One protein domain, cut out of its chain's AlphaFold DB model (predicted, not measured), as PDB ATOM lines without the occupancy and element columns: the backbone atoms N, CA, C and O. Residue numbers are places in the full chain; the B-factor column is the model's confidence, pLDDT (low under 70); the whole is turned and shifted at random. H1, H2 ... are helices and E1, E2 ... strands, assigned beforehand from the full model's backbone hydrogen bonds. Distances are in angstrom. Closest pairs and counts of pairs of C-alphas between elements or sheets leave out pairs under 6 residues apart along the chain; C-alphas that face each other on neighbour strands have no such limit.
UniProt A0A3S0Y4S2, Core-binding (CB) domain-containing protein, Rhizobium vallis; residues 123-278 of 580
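What this domain is: This is residues 123 to 278 of the 580 residues of the protein "Core-binding (CB) domain-containing protein" of Rhizobium vallis (UniProt A0A3S0Y4S2). Two helical hairpins, H1 with H2 and H3 with H4, pack crosswise as the core, H4 crossing H1 and H2. A long twisted strand hairpin, E1 with E2, packs on H1 and H2 and makes one end of the longest axis; a small one, E3 with E4, packs on H4 through E4. The printed part has 156 residues, in the order E1 E2 H1 H2 H3 H4 E3 E4, of mixed class with two antiparallel two-stranded sheets. It is compact, with a radius of gyration of the C-alphas of 17.0 A and spans of 52 by 37 by 33 A.

Where its parts are: Find C-alpha 123 at (176.287, 159.175, 214.358), where E1, residues 123 to 131, begins its 25.0 A; E2, residues 137 to 147, returns over 30.6 A. Next come H1, residues 153 to 164, 16.2 A, H2, residues 169 to 188, 27.9 A, H3, residues 198 to 210, 18.1 A, and H4, residues 215 to 234, 28.0 A. Last are E3, residues 263 to 267, 12.9 A, and E4, residues 273 to 277, 13.4 A, ending at C-alpha 277, (189.697, 176.433, 200.588).

How they stand to each other: Start at H4, the hub: it touches H2, about perpendicular at 87 degrees, with closest C-alphas Ile 178 and Ile 221, 6.1 A apart. H3 and H4 touch at a shallow tilt of 25 degrees, opposite ways, closest at C-alphas 205 and 218, 6.9 A. Look at N 126 and O 142, 2.9 A, between E1 and E2, and N 266 and O 274, 2.8 A, between E3 and E4. Every O i to N i+4 pair is within hydrogen-bond range in H1, H2, H3 and H4.

The domain as a whole: The C-alphas farthest apart, Lys 134 and Asn 210, are 54.6 A apart. The printed part has no cut; the link H4 to E3 is long, 28 residues. In this model, residue 269 has a pLDDT under 70.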
ATOM      1  N   ILE A 123     175.196 158.751 213.471       94.56
ATOM      2  CA  ILE A 123     176.287 159.175 214.358       94.56
ATOM      3  C   ILE A 123     176.121 158.450 215.691       94.56
ATOM      4  O   ILE A 123     175.065 158.553 216.316       94.56
ATOM      5  N   VAL A 124     177.161 157.745 216.128       93.56
ATOM      6  CA  VAL A 124     177.206 157.046 217.419       93.56
ATOM      7  C   VAL A 124     178.397 157.565 218.212       93.56
ATOM      8  O   VAL A 124     179.500 157.650 217.682       93.56
ATOM      9  N   VAL A 125     178.189 157.942 219.474       94.25
ATOM     10  CA  VAL A 125     179.284 158.370 220.355       94.25
ATOM     11  C   VAL A 125     179.836 157.145 221.066       94.25
ATOM     12  O   VAL A 125     179.147 156.541 221.884       94.25
ATOM     13  N   VAL A 126     181.076 156.788 220.749       91.88
ATOM     14  CA  VAL A 126     181.787 155.664 221.359       91.88
ATOM     15  C   VAL A 126     182.645 156.198 222.500       91.88
ATOM     16  O   VAL A 126     183.420 157.133 222.306       91.88
ATOM     17  N   LYS A 127     182.501 155.628 223.698       91.00
ATOM     18  CA  LYS A 127     183.381 155.937 224.831       91.00
ATOM     19  C   LYS A 127     184.574 154.989 224.794       91.00
ATOM     20  O   LYS A 127     184.386 153.778 224.819       91.00
ATOM     21  N   VAL A 128     185.780 155.539 224.720       89.12
ATOM     22  CA  VAL A 128     187.035 154.783 224.662       89.12
ATOM     23  C   VAL A 128     187.874 155.165 225.868       89.12
ATOM     24  O   VAL A 128     188.136 156.347 226.077       89.12
ATOM     25  N   LYS A 129     188.300 154.175 226.652       89.38
ATOM     26  CA  LYS A 129     189.278 154.371 227.725       89.38
ATOM     27  C   LYS A 129     190.656 153.998 227.201       89.38
ATOM     28  O   LYS A 129     190.868 152.851 226.817       89.38
ATOM     29  N   LEU A 130     191.574 154.958 227.160       85.62
ATOM     30  CA  LEU A 130     192.959 154.731 226.766       85.62
ATOM     31  C   LEU A 130     193.827 154.669 228.025       85.62
ATOM     32  O   LEU A 130     193.920 155.654 228.761       85.62
ATOM     33  N   ALA A 131     194.456 153.525 228.286       84.69
ATOM     34  CA  ALA A 131     195.459 153.417 229.340       84.69
ATOM     35  C   ALA A 131     196.755 154.097 228.866       84.69
ATOM     36  O   ALA A 131     197.361 153.653 227.894       84.69
ATOM     37  N   LEU A 132     197.154 155.188 229.525       82.44
ATOM     38  CA  LEU A 132     198.416 155.892 229.264       82.44
ATOM     39  C   LEU A 132     199.563 155.290 230.093       82.44
ATOM     40  O   LEU A 132     200.709 155.283 229.658       82.44
ATOM     41  N   SER A 133     199.253 154.770 231.284       82.38
ATOM     42  CA  SER A 133     200.167 154.018 232.152       82.38
ATOM     43  C   SER A 133     199.374 153.074 233.069       82.38
ATOM     44  O   SER A 133     198.143 153.106 233.070       82.38
ATOM     45  N   LYS A 134     200.055 152.258 233.894       76.19
ATOM     46  CA  LYS A 134     199.402 151.359 234.873       76.19
ATOM     47  C   LYS A 134     198.447 152.081 235.842       76.19
ATOM     48  O   LYS A 134     197.566 151.431 236.389       76.19
ATOM     49  N   ALA A 135     198.611 153.393 236.047       76.00
ATOM     50  CA  ALA A 135     197.820 154.183 236.995       76.00
ATOM     51  C   ALA A 135     197.000 155.319 236.352       76.00
ATOM     52  O   ALA A 135     196.151 155.902 237.020       76.00
ATOM     53  N   VAL A 136     197.233 155.654 235.076       83.38
ATOM     54  CA  VAL A 136     196.578 156.790 234.410       83.38
ATOM     55  C   VAL A 136     195.817 156.306 233.181       83.38
ATOM     56  O   VAL A 136     196.413 155.888 232.188       83.38
ATOM     57  N   SER A 137     194.489 156.402 233.230       85.94
ATOM     58  CA  SER A 137     193.606 156.190 232.083       85.94
ATOM     59  C   SER A 137     192.945 157.495 231.667       85.94
ATOM     60  O   SER A 137     192.542 158.286 232.522       85.94
ATOM     61  N   ARG A 138     192.778 157.697 230.362       86.88
ATOM     62  CA  ARG A 138     192.060 158.842 229.813       86.88
ATOM     63  C   ARG A 138     190.831 158.395 229.038       86.88
ATOM     64  O   ARG A 138     190.923 157.560 228.138       86.88
ATOM     65  N   ASP A 139     189.696 158.987 229.381       88.62
ATOM     66  CA  ASP A 139     188.411 158.678 228.766       88.62
ATOM     67  C   ASP A 139     188.132 159.654 227.618       88.62
ATOM     68  O   ASP A 139     188.104 160.873 227.796       88.62
ATOM     69  N   TYR A 140     187.874 159.108 226.435       89.25
ATOM     70  CA  TYR A 140     187.508 159.851 225.236       89.25
ATOM     71  C   TYR A 140     186.076 159.517 224.822       89.25
ATOM     72  O   TYR A 140     185.658 158.363 224.841       89.25
ATOM     73  N   SER A 141     185.316 160.528 224.402       90.50
ATOM     74  CA  SER A 141     184.010 160.349 223.755       90.50
ATOM     75  C   SER A 141     184.142 160.700 222.279       90.50
ATOM     76  O   SER A 141     184.269 161.873 221.935       90.50
ATOM     77  N   ILE A 142     184.130 159.687 221.414       92.44
ATOM     78  CA  ILE A 142     184.474 159.806 219.995       92.44
ATOM     79  C   ILE A 142     183.222 159.583 219.139       92.44
ATOM     80  O   ILE A 142     182.720 158.458 219.047       92.44
ATOM     81  N   PRO A 143     182.684 160.637 218.501       94.62
ATOM     82  CA  PRO A 143     181.624 160.490 217.516       94.62
ATOM     83  C   PRO A 143     182.127 159.712 216.297       94.62
ATOM     84  O   PRO A 143     183.130 160.075 215.695       94.62
ATOM     85  N   THR A 144     181.404 158.665 215.921       95.06
ATOM     86  CA  THR A 144     181.729 157.767 214.806       95.06
ATOM     87  C   THR A 144     180.562 157.755 213.820       95.06
ATOM     88  O   THR A 144     179.400 157.754 214.242       95.06
ATOM     89  N   LEU A 145     180.856 157.785 212.517       95.88
ATOM     90  CA  LEU A 145     179.852 157.797 211.450       95.88
ATOM     91  C   LEU A 145     179.667 156.395 210.861       95.88
ATOM     92  O   LEU A 145     180.631 155.760 210.447       95.88
ATOM     93  N   PHE A 146     178.416 155.947 210.808       94.38
ATOM     94  CA  PHE A 146     177.998 154.653 210.274       94.38
ATOM     95  C   PHE A 146     177.038 154.839 209.101       94.38
ATOM     96  O   PHE A 146     176.074 155.598 209.201       94.38
ATOM     97  N   TRP A 147     177.275 154.091 208.036       94.00
ATOM     98  CA  TRP A 147     176.412 153.889 206.879       94.00
ATOM     99  C   TRP A 147     175.850 152.457 206.895       94.00
ATOM    100  O   TRP A 147     176.079 151.711 207.849       94.00
ATOM    101  N   GLU A 148     175.095 152.069 205.865       90.06
ATOM    102  CA  GLU A 148     174.580 150.692 205.718       90.06
ATOM    103  C   GLU A 148     175.679 149.670 205.456       90.06
ATOM    104  O   GLU A 148     175.617 148.557 205.965       90.06
ATOM    105  N   ASP A 149     176.720 150.079 204.739       89.38
ATOM    106  CA  ASP A 149     177.909 149.288 204.418       89.38
ATOM    107  C   ASP A 149     178.973 149.308 205.532       89.38
ATOM    108  O   ASP A 149     180.050 148.733 205.377       89.38
ATOM    109  N   GLY A 150     178.685 149.940 206.676       92.62
ATOM    110  CA  GLY A 150     179.547 149.933 207.858       92.62
ATOM    111  C   GLY A 150     180.071 151.310 208.264       92.62
ATOM    112  O   GLY A 150     179.422 152.337 208.079       92.62
ATOM    113  N   ILE A 151     181.231 151.339 208.920       94.06
ATOM    114  CA  ILE A 151     181.831 152.579 209.438       94.06
ATOM    115  C   ILE A 151     182.449 153.375 208.284       94.06
ATOM    116  O   ILE A 151     183.248 152.830 207.527       94.06
ATOM    117  N   ASP A 152     182.165 154.680 208.214       96.12
ATOM    118  CA  ASP A 152     182.944 155.621 207.397       96.12
ATOM    119  C   ASP A 152     184.321 155.785 208.048       96.12
ATOM    120  O   ASP A 152     184.480 156.540 209.019       96.12
ATOM    121  N   ARG A 153     185.285 154.969 207.608       95.75
ATOM    122  CA  ARG A 153     186.586 154.815 208.270       95.75
ATOM    123  C   ARG A 153     187.348 156.130 208.265       95.75
ATOM    124  O   ARG A 153     187.854 156.544 209.305       95.75
ATOM    125  N   GLU A 154     187.369 156.807 207.126       96.25
ATOM    126  CA  GLU A 154     188.136 158.020 206.878       96.25
ATOM    127  C   GLU A 154     187.616 159.174 207.736       96.25
ATOM    128  O   GLU A 154     188.371 159.776 208.505       96.25
ATOM    129  N   VAL A 155     186.306 159.443 207.682       97.06
ATOM    130  CA  VAL A 155     185.699 160.505 208.492       97.06
ATOM    131  C   VAL A 155     185.823 160.191 209.981       97.06
ATOM    132  O   VAL A 155     186.131 161.078 210.779       97.06
ATOM    133  N   SER A 156     185.625 158.934 210.382       95.81
ATOM    134  CA  SER A 156     185.727 158.546 211.792       95.81
ATOM    135  C   SER A 156     187.166 158.626 212.317       95.81
ATOM    136  O   SER A 156     187.368 158.992 213.475       95.81
ATOM    137  N   HIS A 157     188.175 158.347 211.484       95.88
ATOM    138  CA  HIS A 157     189.586 158.536 211.830       95.88
ATOM    139  C   HIS A 157     189.939 160.013 212.009       95.88
ATOM    140  O   HIS A 157     190.595 160.357 212.992       95.88
ATOM    141  N   TYR A 158     189.440 160.893 211.140       97.50
ATOM    142  CA  TYR A 158     189.616 162.335 211.305       97.50
ATOM    143  C   TYR A 158     189.016 162.839 212.623       97.50
ATOM    144  O   TYR A 158     189.677 163.534 213.397       97.50
ATOM    145  N   ILE A 159     187.774 162.446 212.929       97.44
ATOM    146  CA  ILE A 159     187.127 162.830 214.191       97.44
ATOM    147  C   ILE A 159     187.868 162.247 215.401       97.44
ATOM    148  O   ILE A 159     187.987 162.929 216.419       97.44
ATOM    149  N   ARG A 160     188.409 161.025 215.296       95.00
ATOM    150  CA  ARG A 160     189.267 160.425 216.328       95.00
ATOM    151  C   ARG A 160     190.537 161.246 216.548       95.00
ATOM    152  O   ARG A 160     190.844 161.540 217.696       95.00
ATOM    153  N   ALA A 161     191.233 161.652 215.486       95.69
ATOM    154  CA  ALA A 161     192.428 162.490 215.589       95.69
ATOM    155  C   ALA A 161     192.123 163.814 216.310       95.69
ATOM    156  O   ALA A 161     192.801 164.173 217.268       95.69
ATOM    157  N   LEU A 162     191.018 164.475 215.950       95.12
ATOM    158  CA  LEU A 162     190.565 165.684 216.644       95.12
ATOM    159  C   LEU A 162     190.178 165.436 218.112       95.12
ATOM    160  O   LEU A 162     190.359 166.315 218.953       95.12
ATOM    161  N   ALA A 163     189.621 164.271 218.443       92.69
ATOM    162  CA  ALA A 163     189.315 163.915 219.828       92.69
ATOM    163  C   ALA A 163     190.592 163.732 220.664       92.69
ATOM    164  O   ALA A 163     190.616 164.126 221.830       92.69
ATOM    165  N   LEU A 164     191.649 163.174 220.064       91.00
ATOM    166  CA  LEU A 164     192.964 163.035 220.692       91.00
ATOM    167  C   LEU A 164     193.643 164.397 220.913       91.00
ATOM    168  O   LEU A 164     194.299 164.568 221.933       91.00
ATOM    169  N   GLU A 165     193.389 165.387 220.049       90.31
ATOM    170  CA  GLU A 165     193.739 166.809 220.265       90.31
ATOM    171  C   GLU A 165     192.861 167.519 221.323       90.31
ATOM    172  O   GLU A 165     192.855 168.748 221.417       90.31
ATOM    173  N   GLU A 166     192.057 166.779 222.089       87.25
ATOM    174  CA  GLU A 166     191.201 167.306 223.160       87.25
ATOM    175  C   GLU A 166     190.140 168.314 222.684       87.25
ATOM    176  O   GLU A 166     189.662 169.173 223.435       87.25
ATOM    177  N   ARG A 167     189.717 168.220 221.416       88.81
ATOM    178  CA  ARG A 167     188.629 169.065 220.914       88.81
ATOM    179  C   ARG A 167     187.328 168.742 221.663       88.81
ATOM    180  O   ARG A 167     186.983 167.571 221.829       88.81
ATOM    181  N   PRO A 168     186.530 169.756 222.056       88.62
ATOM    182  CA  PRO A 168     185.269 169.517 222.753       88.62
ATOM    183  C   PRO A 168     184.304 168.660 221.927       88.62
ATOM    184  O   PRO A 168     184.118 168.920 220.735       88.62
ATOM    185  N   LEU A 169     183.594 167.730 222.576       88.81
ATOM    186  CA  LEU A 169     182.612 166.838 221.937       88.81
ATOM    187  C   LEU A 169     181.581 167.589 221.077       88.81
ATOM    188  O   LEU A 169     181.200 167.126 220.006       88.81
ATOM    189  N   SER A 170     181.157 168.779 221.506       88.12
ATOM    190  CA  SER A 170     180.238 169.630 220.741       88.12
ATOM    191  C   SER A 170     180.808 170.067 219.387       88.12
ATOM    192  O   SER A 170     180.066 170.159 218.413       88.12
ATOM    193  N   THR A 171     182.121 170.300 219.312       92.50
ATOM    194  CA  THR A 171     182.827 170.644 218.069       92.50
ATOM    195  C   THR A 171     182.970 169.414 217.180       92.50
ATOM    196  O   THR A 171     182.669 169.492 215.993       92.50
ATOM    197  N   LEU A 172     183.329 168.264 217.764       95.06
ATOM    198  CA  LEU A 172     183.424 166.988 217.049       95.06
ATOM    199  C   LEU A 172     182.086 166.591 216.410       95.06
ATOM    200  O   LEU A 172     182.031 166.261 215.229       95.06
ATOM    201  N   LEU A 173     180.987 166.685 217.165       95.31
ATOM    202  CA  LEU A 173     179.637 166.412 216.663       95.31
ATOM    203  C   LEU A 173     179.230 167.377 215.551       95.31
ATOM    204  O   LEU A 173     178.564 166.972 214.600       95.31
ATOM    205  N   GLU A 174     179.603 168.649 215.664       95.62
ATOM    206  CA  GLU A 174     179.313 169.644 214.639       95.62
ATOM    207  C   GLU A 174     180.065 169.354 213.338       95.62
ATOM    208  O   GLU A 174     179.468 169.385 212.260       95.62
ATOM    209  N   TYR A 175     181.350 169.011 213.433       97.62
ATOM    210  CA  TYR A 175     182.159 168.643 212.274       97.62
ATOM    211  C   TYR A 175     181.630 167.365 211.633       97.62
ATOM    212  O   TYR A 175     181.433 167.322 210.421       97.62
ATOM    213  N   LEU A 176     181.289 166.361 212.441       97.44
ATOM    214  CA  LEU A 176     180.741 165.109 211.942       97.44
ATOM    215  C   LEU A 176     179.370 165.284 211.278       97.44
ATOM    216  O   LEU A 176     179.089 164.622 210.286       97.44
ATOM    217  N   LYS A 177     178.519 166.201 211.759       97.12
ATOM    218  CA  LYS A 177     177.256 166.542 211.077       97.12
ATOM    219  C   LYS A 177     177.501 167.132 209.692       97.12
ATOM    220  O   LYS A 177     176.794 166.763 208.757       97.12
ATOM    221  N   ILE A 178     178.478 168.034 209.581       97.88
ATOM    222  CA  ILE A 178     178.873 168.649 208.311       97.88
ATOM    223  C   ILE A 178     179.408 167.577 207.356       97.88
ATOM    224  O   ILE A 178     178.905 167.451 206.241       97.88
ATOM    225  N   LEU A 179     180.370 166.772 207.815       98.19
ATOM    226  CA  LEU A 179     180.987 165.722 207.006       98.19
ATOM    227  C   LEU A 179     179.976 164.654 206.604       98.19
ATOM    228  O   LEU A 179     179.924 164.305 205.436       98.19
ATOM    229  N   ARG A 180     179.098 164.205 207.508       97.56
ATOM    230  CA  ARG A 180     178.016 163.269 207.174       97.56
ATOM    231  C   ARG A 180     177.152 163.789 206.035       97.56
ATOM    232  O   ARG A 180     176.847 163.051 205.106       97.56
ATOM    233  N   GLU A 181     176.717 165.044 206.109       97.06
ATOM    234  CA  GLU A 181     175.841 165.590 205.077       97.06
ATOM    235  C   GLU A 181     176.557 165.736 203.728       97.06
ATOM    236  O   GLU A 181     175.933 165.552 202.685       97.06
ATOM    237  N   PHE A 182     177.852 166.050 203.747       97.81
ATOM    238  CA  PHE A 182     178.683 166.098 202.548       97.81
ATOM    239  C   PHE A 182     178.937 164.703 201.966       97.81
ATOM    240  O   PHE A 182     178.706 164.477 200.785       97.81
ATOM    241  N   ARG A 183     179.315 163.729 202.797       97.19
ATOM    242  CA  ARG A 183     179.499 162.330 202.392       97.19
ATOM    243  C   ARG A 183     178.211 161.723 201.841       97.19
ATOM    244  O   ARG A 183     178.274 161.017 200.845       97.19
ATOM    245  N   ARG A 184     177.047 162.057 202.410       96.25
ATOM    246  CA  ARG A 184     175.745 161.671 201.842       96.25
ATOM    247  C   ARG A 184     175.579 162.203 200.419       96.25
ATOM    248  O   ARG A 184     175.179 161.446 199.548       96.25
ATOM    249  N   PHE A 185     175.918 163.472 200.185       96.62
ATOM    250  CA  PHE A 185     175.904 164.051 198.842       96.62
ATOM    251  C   PHE A 185     176.865 163.315 197.898       96.62
ATOM    252  O   PHE A 185     176.450 162.940 196.807       96.62
ATOM    253  N   CYS A 186     178.101 163.029 198.320       96.88
ATOM    254  CA  CYS A 186     179.045 162.256 197.507       96.88
ATOM    255  C   CYS A 186     178.489 160.868 197.152       96.88
ATOM    256  O   CYS A 186     178.486 160.500 195.984       96.88
ATOM    257  N   ARG A 187     177.954 160.128 198.133       94.81
ATOM    258  CA  ARG A 187     177.378 158.788 197.924       94.81
ATOM    259  C   ARG A 187     176.183 158.811 196.968       94.81
ATOM    260  O   ARG A 187     176.109 157.970 196.087       94.81
ATOM    261  N   GLN A 188     175.290 159.792 197.108       94.25
ATOM    262  CA  GLN A 188     174.128 159.957 196.223       94.25
ATOM    263  C   GLN A 188     174.509 160.249 194.768       94.25
ATOM    264  O   GLN A 188     173.744 159.924 193.872       94.25
ATOM    265  N   ASN A 189     175.681 160.843 194.538       94.94
ATOM    266  CA  ASN A 189     176.191 161.144 193.200       94.94
ATOM    267  C   ASN A 189     177.252 160.131 192.733       94.94
ATOM    268  O   ASN A 189     177.927 160.376 191.741       94.94
ATOM    269  N   GLY A 190     177.449 159.028 193.465       95.69
ATOM    270  CA  GLY A 190     178.451 158.018 193.118       95.69
ATOM    271  C   GLY A 190     179.892 158.538 193.125       95.69
ATOM    272  O   GLY A 190     180.717 158.010 192.394       95.69
ATOM    273  N   ILE A 191     180.205 159.566 193.923       96.56
ATOM    274  CA  ILE A 191     181.531 160.198 193.988       96.56
ATOM    275  C   ILE A 191     182.349 159.559 195.127       96.56
ATOM    276  O   ILE A 191     182.057 159.802 196.310       96.56
ATOM    277  N   PRO A 192     183.394 158.762 194.826       95.00
ATOM    278  CA  PRO A 192     184.336 158.273 195.828       95.00
ATOM    279  C   PRO A 192     185.038 159.435 196.530       95.00
ATOM    280  O   PRO A 192     185.281 160.479 195.933       95.00
ATOM    281  N   TRP A 193     185.412 159.263 197.802       95.06
ATOM    282  CA  TRP A 193     186.070 160.344 198.553       95.06
ATOM    283  C   TRP A 193     187.414 160.765 197.935       95.06
ATOM    284  O   TRP A 193     187.735 161.943 197.943       95.06
ATOM    285  N   LEU A 194     188.134 159.820 197.320       95.69
ATOM    286  CA  LEU A 194     189.390 160.058 196.599       95.69
ATOM    287  C   LEU A 194     189.227 160.899 195.323       95.69
ATOM    288  O   LEU A 194     190.206 161.449 194.835       95.69
ATOM    289  N   LEU A 195     188.013 160.979 194.765       96.56
ATOM    290  CA  LEU A 195     187.720 161.725 193.533       96.56
ATOM    291  C   LEU A 195     187.059 163.080 193.809       96.56
ATOM    292  O   LEU A 195     186.603 163.751 192.886       96.56
ATOM    293  N   VAL A 196     186.974 163.491 195.075       97.50
ATOM    294  CA  VAL A 196     186.436 164.807 195.415       97.50
ATOM    295  C   VAL A 196     187.419 165.885 194.982       97.50
ATOM    296  O   VAL A 196     188.568 165.898 195.390       97.50
ATOM    297  N   ASN A 197     186.934 166.831 194.192       97.31
ATOM    298  CA  ASN A 197     187.701 167.966 193.694       97.31
ATOM    299  C   ASN A 197     186.956 169.287 193.952       97.31
ATOM    300  O   ASN A 197     185.847 169.307 194.507       97.31
ATOM    301  N   ASP A 198     187.538 170.403 193.529       97.44
ATOM    302  CA  ASP A 198     186.919 171.720 193.670       97.44
ATOM    303  C   ASP A 198     185.574 171.842 192.939       97.44
ATOM    304  O   ASP A 198     184.684 172.547 193.421       97.44
ATOM    305  N   ASP A 199     185.358 171.119 191.838       97.06
ATOM    306  CA  ASP A 199     184.062 171.091 191.148       97.06
ATOM    307  C   ASP A 199     182.986 170.421 192.006       97.06
ATOM    308  O   ASP A 199     181.883 170.952 192.157       97.06
ATOM    309  N   THR A 200     183.333 169.316 192.667       97.31
ATOM    310  CA  THR A 200     182.462 168.623 193.625       97.31
ATOM    311  C   THR A 200     182.099 169.543 194.791       97.31
ATOM    312  O   THR A 200     180.934 169.644 195.193       97.31
ATOM    313  N   LEU A 201     183.088 170.259 195.333       97.06
ATOM    314  CA  LEU A 201     182.871 171.228 196.405       97.06
ATOM    315  C   LEU A 201     182.025 172.419 195.931       97.06
ATOM    316  O   LEU A 201     181.171 172.895 196.686       97.06
ATOM    317  N   ARG A 202     182.201 172.881 194.686       96.81
ATOM    318  CA  ARG A 202     181.402 173.955 194.076       96.81
ATOM    319  C   ARG A 202     179.953 173.523 193.865       96.81
ATOM    320  O   ARG A 202     179.054 174.289 194.215       96.81
ATOM    321  N   ALA A 203     179.720 172.298 193.395       96.94
ATOM    322  CA  ALA A 203     178.390 171.708 193.254       96.94
ATOM    323  C   ALA A 203     177.690 171.579 194.614       96.94
ATOM    324  O   ALA A 203     176.554 172.030 194.787       96.94
ATOM    325  N   TYR A 204     178.393 171.073 195.634       97.00
ATOM    326  CA  TYR A 204     177.843 170.993 196.987       97.00
ATOM    327  C   TYR A 204     177.537 172.377 197.575       97.00
ATOM    328  O   TYR A 204     176.511 172.586 198.225       97.00
ATOM    329  N   ARG A 205     178.405 173.361 197.324       95.38
ATOM    330  CA  ARG A 205     178.197 174.755 197.726       95.38
ATOM    331  C   ARG A 205     176.953 175.353 197.066       95.38
ATOM    332  O   ARG A 205     176.164 175.985 197.764       95.38
ATOM    333  N   ALA A 206     176.759 175.130 195.766       94.69
ATOM    334  CA  ALA A 206     175.574 175.571 195.031       94.69
ATOM    335  C   ALA A 206     174.294 174.944 195.605       94.69
ATOM    336  O   ALA A 206     173.346 175.660 195.916       94.69
ATOM    337  N   LEU A 207     174.310 173.638 195.902       95.62
ATOM    338  CA  LEU A 207     173.210 172.958 196.595       95.62
ATOM    339  C   LEU A 207     172.863 173.641 197.934       95.62
ATOM    340  O   LEU A 207     171.694 173.783 198.289       95.62
ATOM    341  N   LYS A 208     173.869 174.073 198.706       95.56
ATOM    342  CA  LYS A 208     173.655 174.777 199.982       95.56
ATOM    343  C   LYS A 208     173.113 176.189 199.812       95.56
ATOM    344  O   LYS A 208     172.276 176.592 200.621       95.56
ATOM    345  N   LEU A 209     173.569 176.913 198.794       93.69
ATOM    346  CA  LEU A 209     173.031 178.226 198.438       93.69
ATOM    347  C   LEU A 209     171.556 178.118 198.042       93.69
ATOM    348  O   LEU A 209     170.737 178.847 198.592       93.69
ATOM    349  N   ASN A 210     171.207 177.137 197.206       93.62
ATOM    350  CA  ASN A 210     169.829 176.897 196.763       93.62
ATOM    351  C   ASN A 210     168.891 176.530 197.927       93.62
ATOM    352  O   ASN A 210     167.708 176.840 197.898       93.62
ATOM    353  N   LYS A 211     169.425 175.944 199.007       93.81
ATOM    354  CA  LYS A 211     168.692 175.696 200.265       93.81
ATOM    355  C   LYS A 211     168.567 176.929 201.175       93.81
ATOM    356  O   LYS A 211     168.146 176.795 202.323       93.81
ATOM    357  N   GLY A 212     168.996 178.110 200.727       93.44
ATOM    358  CA  GLY A 212     168.940 179.352 201.504       93.44
ATOM    359  C   GLY A 212     169.897 179.391 202.702       93.44
ATOM    360  O   GLY A 212     169.693 180.157 203.650       93.44
ATOM    361  N   ILE A 213     170.944 178.557 202.718       93.25
ATOM    362  CA  ILE A 213     171.921 178.558 203.812       93.25
ATOM    363  C   ILE A 213     172.796 179.813 203.715       93.25
ATOM    364  O   ILE A 213     173.373 180.118 202.678       93.25
ATOM    365  N   LYS A 214     172.953 180.530 204.833       90.88
ATOM    366  CA  LYS A 214     173.742 181.773 204.887       90.88
ATOM    367  C   LYS A 214     175.207 181.550 204.504       90.88
ATOM    368  O   LYS A 214     175.838 180.618 205.010       90.88
ATOM    369  N   THR A 215     175.791 182.491 203.762       92.12
ATOM    370  CA  THR A 215     177.190 182.492 203.292       92.12
ATOM    371  C   THR A 215     178.201 182.131 204.379       92.12
ATOM    372  O   THR A 215     179.025 181.235 204.214       92.12
ATOM    373  N   ARG A 216     178.090 182.747 205.562       90.12
ATOM    374  CA  ARG A 216     178.970 182.445 206.701       90.12
ATOM    375  C   ARG A 216     178.917 180.975 207.137       90.12
ATOM    376  O   ARG A 216     179.939 180.399 207.518       90.12
ATOM    377  N   ARG A 217     177.731 180.363 207.106       93.62
ATOM    378  CA  ARG A 217     177.553 178.945 207.434       93.62
ATOM    379  C   ARG A 217     178.126 178.060 206.332       93.62
ATOM    380  O   ARG A 217     178.789 177.084 206.662       93.62
ATOM    381  N   ILE A 218     177.938 178.429 205.068       94.50
ATOM    382  CA  ILE A 218     178.545 177.739 203.922       94.50
ATOM    383  C   ILE A 218     180.070 177.741 204.039       94.50
ATOM    384  O   ILE A 218     180.674 176.680 204.007       94.50
ATOM    385  N   ASN A 219     180.688 178.887 204.324       93.88
ATOM    386  CA  ASN A 219     182.134 178.974 204.544       93.88
ATOM    387  C   ASN A 219     182.619 178.089 205.703       93.88
ATOM    388  O   ASN A 219     183.716 177.542 205.646       93.88
ATOM    389  N   THR A 220     181.805 177.931 206.754       94.81
ATOM    390  CA  THR A 220     182.111 176.996 207.851       94.81
ATOM    391  C   THR A 220     182.053 175.546 207.366       94.81
ATOM    392  O   THR A 220     182.936 174.764 207.693       94.81
ATOM    393  N   ILE A 221     181.034 175.198 206.573       96.06
ATOM    394  CA  ILE A 221     180.868 173.868 205.974       96.06
ATOM    395  C   ILE A 221     182.058 173.538 205.067       96.06
ATOM    396  O   ILE A 221     182.740 172.544 205.305       96.06
ATOM    397  N   THR A 222     182.355 174.399 204.092       96.38
ATOM    398  CA  THR A 222     183.486 174.241 203.166       96.38
ATOM    399  C   THR A 222     184.814 174.177 203.917       96.38
ATOM    400  O   THR A 222     185.648 173.335 203.609       96.38
ATOM    401  N   GLY A 223     184.992 175.004 204.952       96.12
ATOM    402  CA  GLY A 223     186.192 174.982 205.786       96.12
ATOM    403  C   GLY A 223     186.400 173.656 206.521       96.12
ATOM    404  O   GLY A 223     187.518 173.160 206.555       96.12
ATOM    405  N   VAL A 224     185.341 173.053 207.073       97.62
ATOM    406  CA  VAL A 224     185.433 171.741 207.744       97.62
ATOM    407  C   VAL A 224     185.732 170.621 206.748       97.62
ATOM    408  O   VAL A 224     186.542 169.751 207.051       97.62
ATOM    409  N   ILE A 225     185.118 170.653 205.560       98.12
ATOM    410  CA  ILE A 225     185.401 169.674 204.499       98.12
ATOM    411  C   ILE A 225     186.866 169.791 204.059       98.12
ATOM    412  O   ILE A 225     187.574 168.790 204.022       98.12
ATOM    413  N   PHE A 226     187.352 171.010 203.821       97.62
ATOM    414  CA  PHE A 226     188.752 171.256 203.487       97.62
ATOM    415  C   PHE A 226     189.708 170.768 204.583       97.62
ATOM    416  O   PHE A 226     190.696 170.117 204.277       97.62
ATOM    417  N   GLN A 227     189.407 171.026 205.861       97.06
ATOM    418  CA  GLN A 227     190.233 170.544 206.976       97.06
ATOM    419  C   GLN A 227     190.317 169.016 207.036       97.06
ATOM    420  O   GLN A 227     191.381 168.494 207.352       97.06
ATOM    421  N   PHE A 228     189.227 168.312 206.714       98.12
ATOM    422  CA  PHE A 228     189.222 166.853 206.618       98.12
ATOM    423  C   PHE A 228     190.172 166.354 205.520       98.12
ATOM    424  O   PHE A 228     191.037 165.528 205.800       98.12
ATOM    425  N   TYR A 229     190.074 166.898 204.304       98.25
ATOM    426  CA  TYR A 229     190.962 166.516 203.199       98.25
ATOM    427  C   TYR A 229     192.418 166.912 203.460       98.25
ATOM    428  O   TYR A 229     193.325 166.114 203.245       98.25
ATOM    429  N   ALA A 230     192.652 168.107 204.005       96.94
ATOM    430  CA  ALA A 230     193.986 168.558 204.381       96.94
ATOM    431  C   ALA A 230     194.612 167.681 205.477       96.94
ATOM    432  O   ALA A 230     195.818 167.456 205.476       96.94
ATOM    433  N   TRP A 231     193.810 167.184 206.424       97.31
ATOM    434  CA  TRP A 231     194.270 166.197 207.398       97.31
ATOM    435  C   TRP A 231     194.626 164.872 206.719       97.31
ATOM    436  O   TRP A 231     195.710 164.360 206.980       97.31
ATOM    437  N   ALA A 232     193.766 164.357 205.831       97.69
ATOM    438  CA  ALA A 232     193.989 163.094 205.124       97.69
ATOM    439  C   ALA A 232     195.278 163.111 204.279       97.69
ATOM    440  O   ALA A 232     196.018 162.130 204.270       97.69
ATOM    441  N   GLU A 233     195.579 164.244 203.642       96.50
ATOM    442  CA  GLU A 233     196.846 164.498 202.945       96.50
ATOM    443  C   GLU A 233     198.045 164.449 203.911       96.50
ATOM    444  O   GLU A 233     198.992 163.700 203.691       96.50
ATOM    445  N   ARG A 234     197.982 165.156 205.050       95.75
ATOM    446  CA  ARG A 234     199.086 165.182 206.035       95.75
ATOM    447  C   ARG A 234     199.394 163.828 206.664       95.75
ATOM    448  O   ARG A 234     200.539 163.583 207.025       95.75
ATOM    449  N   VAL A 235     198.387 162.972 206.845       95.94
ATOM    450  CA  VAL A 235     198.588 161.616 207.385       95.94
ATOM    451  C   VAL A 235     198.932 160.586 206.301       95.94
ATOM    452  O   VAL A 235     199.044 159.402 206.607       95.94
ATOM    453  N   GLY A 236     199.083 161.013 205.042       95.50
ATOM    454  CA  GLY A 236     199.475 160.160 203.919       95.50
ATOM    455  C   GLY A 236     198.369 159.253 203.375       95.50
ATOM    456  O   GLY A 236     198.663 158.332 202.616       95.50
ATOM    457  N   MET A 237     197.104 159.489 203.748       95.44
ATOM    458  CA  MET A 237     195.949 158.793 203.156       95.44
ATOM    459  C   MET A 237     195.617 159.323 201.755       95.44
ATOM    460  O   MET A 237     194.996 158.620 200.962       95.44
ATOM    461  N   LEU A 238     196.031 160.555 201.463       95.69
ATOM    462  CA  LEU A 238     196.049 161.165 200.138       95.69
ATOM    463  C   LEU A 238     197.482 161.585 199.806       95.69
ATOM    464  O   LEU A 238     198.307 161.724 200.711       95.69
ATOM    465  N   ARG A 239     197.775 161.746 198.513       94.25
ATOM    466  CA  ARG A 239     199.072 162.222 198.026       94.25
ATOM    467  C   ARG A 239     198.871 163.199 196.879       94.25
ATOM    468  O   ARG A 239     198.262 162.839 195.874       94.25
ATOM    469  N   ASN A 240     199.401 164.403 197.039       93.75
ATOM    470  CA  ASN A 240     199.309 165.526 196.113       93.75
ATOM    471  C   ASN A 240     197.865 165.811 195.664       93.75
ATOM    472  O   ASN A 240     197.615 166.215 194.529       93.75
ATOM    473  N   HIS A 241     196.889 165.574 196.544       95.38
ATOM    474  CA  HIS A 241     195.473 165.778 196.246       95.38
ATOM    475  C   HIS A 241     195.006 167.165 196.700       95.38
ATOM    476  O   HIS A 241     194.202 167.814 196.026       95.38
ATOM    477  N   VAL A 242     195.536 167.642 197.829       96.12
ATOM    478  CA  VAL A 242     195.190 168.937 198.428       96.12
ATOM    479  C   VAL A 242     196.381 169.882 198.393       96.12
ATOM    480  O   VAL A 242     197.463 169.544 198.863       96.12
ATOM    481  N   GLN A 243     196.163 171.112 197.932       95.25
ATOM    482  CA  GLN A 243     197.176 172.160 197.994       95.25
ATOM    483  C   GLN A 243     197.347 172.659 199.444       95.25
ATOM    484  O   GLN A 243     196.533 173.441 199.941       95.25
ATOM    485  N   LEU A 244     198.394 172.212 200.141       92.94
ATOM    486  CA  LEU A 244     198.729 172.578 201.525       92.94
ATOM    487  C   LEU A 244     199.752 173.717 201.677       92.94
ATOM    488  O   LEU A 244     199.718 174.396 202.705       92.94
ATOM    489  N   TYR A 245     200.628 173.919 200.695       91.81
ATOM    490  CA  TYR A 245     201.748 174.868 200.756       91.81
ATOM    491  C   TYR A 245     201.772 175.829 199.554       91.81
ATOM    492  O   TYR A 245     200.931 175.712 198.654       91.81
ATOM    493  N   GLU A 246     202.683 176.810 199.555       88.00
ATOM    494  CA  GLU A 246     202.942 177.626 198.358       88.00
ATOM    495  C   GLU A 246     203.621 176.792 197.275       88.00
ATOM    496  O   GLU A 246     204.315 175.837 197.611       88.00
ATOM    497  N   PRO A 247     203.456 177.138 195.982       86.44
ATOM    498  CA  PRO A 247     204.151 176.439 194.903       86.44
ATOM    499  C   PRO A 247     205.652 176.266 195.177       86.44
ATOM    500  O   PRO A 247     206.158 175.165 195.023       86.44
ATOM    501  N   GLY A 248     206.327 177.301 195.697       87.38
ATOM    502  CA  GLY A 248     207.761 177.258 196.012       87.38
ATOM    503  C   GLY A 248     208.165 176.361 197.191       87.38
ATOM    504  O   GLY A 248     209.340 176.037 197.311       87.38
ATOM    505  N   ASP A 249     207.220 175.936 198.034       90.75
ATOM    506  CA  ASP A 249     207.485 175.016 199.152       90.75
ATOM    507  C   ASP A 249     207.414 173.540 198.723       90.75
ATOM    508  O   ASP A 249     207.788 172.646 199.487       90.75
ATOM    509  N   TYR A 250     206.888 173.262 197.526       90.56
ATOM    510  CA  TYR A 250     206.845 171.911 196.984       90.56
ATOM    511  C   TYR A 250     208.145 171.552 196.254       90.56
ATOM    512  O   TYR A 250     208.842 172.440 195.754       90.56
ATOM    513  N   PRO A 251     208.452 170.247 196.127       92.00
ATOM    514  CA  PRO A 251     209.436 169.764 195.165       92.00
ATOM    515  C   PRO A 251     209.182 170.347 193.759       92.00
ATOM    516  O   PRO A 251     208.010 170.510 193.396       92.00
ATOM    517  N   PRO A 252     210.230 170.654 192.967       92.06
ATOM    518  CA  PRO A 252     210.092 171.283 191.649       92.06
ATOM    519  C   PRO A 252     209.125 170.569 190.701       92.06
ATOM    520  O   PRO A 252     208.450 171.208 189.898       92.06
ATOM    521  N   GLU A 253     208.992 169.249 190.828       92.44
ATOM    522  CA  GLU A 253     208.096 168.421 190.018       92.44
ATOM    523  C   GLU A 253     206.608 168.711 190.282       92.44
ATOM    524  O   GLU A 253     205.749 168.349 189.481       92.44
ATOM    525  N   LEU A 254     206.290 169.350 191.412       90.94
ATOM    526  CA  LEU A 254     204.929 169.644 191.852       90.94
ATOM    527  C   LEU A 254     204.551 171.127 191.738       90.94
ATOM    528  O   LEU A 254     203.430 171.489 192.099       90.94
ATOM    529  N   TRP A 255     205.433 171.987 191.222       89.38
ATOM    530  CA  TRP A 255     205.153 173.424 191.085       89.38
ATOM    531  C   TRP A 255     203.961 173.716 190.166       89.38
ATOM    532  O   TRP A 255     203.170 174.615 190.455       89.38
ATOM    533  N   GLU A 256     203.795 172.919 189.110       90.88
ATOM    534  CA  GLU A 256     202.683 173.014 188.152       90.88
ATOM    535  C   GLU A 256     201.627 171.912 188.346       90.88
ATOM    536  O   GLU A 256     200.734 171.736 187.517       90.88
ATOM    537  N   HIS A 257     201.708 171.151 189.442       89.44
ATOM    538  CA  HIS A 257     200.809 170.022 189.668       89.44
ATOM    539  C   HIS A 257     199.357 170.485 189.892       89.44
ATOM    540  O   HIS A 257     199.095 171.307 190.781       89.44
ATOM    541  N   PRO A 258     198.372 169.943 189.146       92.31
ATOM    542  CA  PRO A 258     196.971 170.297 189.316       92.31
ATOM    543  C   PRO A 258     196.378 169.589 190.542       92.31
ATOM    544  O   PRO A 258     195.834 168.486 190.456       92.31
ATOM    545  N   PHE A 259     196.454 170.235 191.705       94.31
ATOM    546  CA  PHE A 259     195.793 169.747 192.917       94.31
ATOM    547  C   PHE A 259     194.269 169.688 192.731       94.31
ATOM    548  O   PHE A 259     193.648 170.649 192.276       94.31
ATOM    549  N   ALA A 260     193.648 168.582 193.149       95.44
ATOM    550  CA  ALA A 260     192.199 168.393 193.056       95.44
ATOM    551  C   ALA A 260     191.421 169.378 193.944       95.44
ATOM    552  O   ALA A 260     190.320 169.801 193.585       95.44
ATOM    553  N   ILE A 261     191.987 169.738 195.101       96.44
ATOM    554  CA  ILE A 261     191.422 170.713 196.038       96.44
ATOM    555  C   ILE A 261     192.427 171.850 196.244       96.44
ATOM    556  O   ILE A 261     193.491 171.648 196.838       96.44
ATOM    557  N   THR A 262     192.070 173.059 195.803       95.56
ATOM    558  CA  THR A 262     192.948 174.239 195.875       95.56
ATOM    559  C   THR A 262     192.728 175.072 197.142       95.56
ATOM    560  O   THR A 262     191.664 175.041 197.783       95.56
ATOM    561  N   SER A 263     193.752 175.836 197.538       94.69
ATOM    562  CA  SER A 263     193.714 176.656 198.751       94.69
ATOM    563  C   SER A 263     194.324 178.045 198.573       94.69
ATOM    564  O   SER A 263     195.301 178.229 197.854       94.69
ATOM    565  N   ASP A 264     193.779 179.014 199.306       91.88
ATOM    566  CA  ASP A 264     194.336 180.358 199.434       91.88
ATOM    567  C   ASP A 264     194.949 180.547 200.830       91.88
ATOM    568  O   ASP A 264     194.527 179.926 201.819       91.88
ATOM    569  N   GLU A 265     195.933 181.442 200.926       89.56
ATOM    570  CA  GLU A 265     196.454 181.897 202.209       89.56
ATOM    571  C   GLU A 265     195.464 182.865 202.874       89.56
ATOM    572  O   GLU A 265     194.922 183.786 202.263       89.56
ATOM    573  N   PHE A 266     195.205 182.647 204.159       85.62
ATOM    574  CA  PHE A 266     194.359 183.491 204.978       85.62
ATOM    575  C   PHE A 266     195.068 183.832 206.281       85.62
ATOM    576  O   PHE A 266     195.330 182.969 207.121       85.62
ATOM    577  N   THR A 267     195.297 185.121 206.495       83.62
ATOM    578  CA  THR A 267     195.842 185.625 207.752       83.62
ATOM    579  C   THR A 267     194.727 185.712 208.788       83.62
ATOM    580  O   THR A 267     193.742 186.445 208.642       83.62
ATOM    581  N   LYS A 268     194.850 184.931 209.862       79.00
ATOM    582  CA  LYS A 268     193.955 185.024 211.017       79.00
ATOM    583  C   LYS A 268     194.112 186.372 211.722       79.00
ATOM    584  O   LYS A 268     195.060 187.124 211.532       79.00
ATOM    585  N   LYS A 269     193.161 186.658 212.615       68.62
ATOM    586  CA  LYS A 269     193.164 187.878 213.437       68.62
ATOM    587  C   LYS A 269     194.363 188.001 214.382       68.62
ATOM    588  O   LYS A 269     194.613 189.109 214.838       68.62
ATOM    589  N   ASP A 270     195.012 186.888 214.707       71.56
ATOM    590  CA  ASP A 270     196.212 186.786 215.546       71.56
ATOM    591  C   ASP A 270     197.516 186.880 214.726       71.56
ATOM    592  O   ASP A 270     198.590 186.701 215.282       71.56
ATOM    593  N   GLY A 271     197.430 187.151 213.416       76.50
ATOM    594  CA  GLY A 271     198.580 187.221 212.512       76.50
ATOM    595  C   GLY A 271     199.021 185.865 211.957       76.50
ATOM    596  O   GLY A 271     199.803 185.827 211.011       76.50
ATOM    597  N   ALA A 272     198.491 184.749 212.468       80.12
ATOM    598  CA  ALA A 272     198.868 183.432 211.977       80.12
ATOM    599  C   ALA A 272     198.314 183.195 210.564       80.12
ATOM    600  O   ALA A 272     197.101 183.242 210.329       80.12
ATOM    601  N   LYS A 273     199.212 182.895 209.628       85.12
ATOM    602  CA  LYS A 273     198.876 182.466 208.270       85.12
ATOM    603  C   LYS A 273     198.336 181.036 208.304       85.12
ATOM    604  O   LYS A 273     198.931 180.146 208.909       85.12
ATOM    605  N   ILE A 274     197.171 180.815 207.704       88.69
ATOM    606  CA  ILE A 274     196.592 179.482 207.512       88.69
ATOM    607  C   ILE A 274     196.132 179.303 206.074       88.69
ATOM    608  O   ILE A 274     195.712 180.259 205.434       88.69
ATOM    609  N   ARG A 275     196.108 178.059 205.595       89.69
ATOM    610  CA  ARG A 275     195.436 177.721 204.339       89.69
ATOM    611  C   ARG A 275     193.951 177.471 204.539       89.69
ATOM    612  O   ARG A 275     193.537 176.807 205.495       89.69
ATOM    613  N   VAL A 276     193.148 178.003 203.626       92.12
ATOM    614  CA  VAL A 276     191.699 177.789 203.554       92.12
ATOM    615  C   VAL A 276     191.307 177.435 202.126       92.12
ATOM    616  O   VAL A 276     191.982 177.838 201.189       92.12
ATOM    617  N   SER A 277     190.201 176.712 201.939       92.75
ATOM    618  CA  SER A 277     189.697 176.433 200.588       92.75
ATOM    619  C   SER A 277     189.445 177.726 199.811       92.75
ATOM    620  O   SER A 277     188.782 178.639 200.319       92.75
ATOM    621  N   ARG A 278     189.904 177.742 198.557       92.75
ATOM    622  CA  ARG A 278     189.697 178.824 197.583       92.75
ATOM    623  C   ARG A 278     188.223 179.075 197.258       92.75
ATOM    624  O   ARG A 278     187.819 180.151 196.834       92.75
TER     625      ARG A 278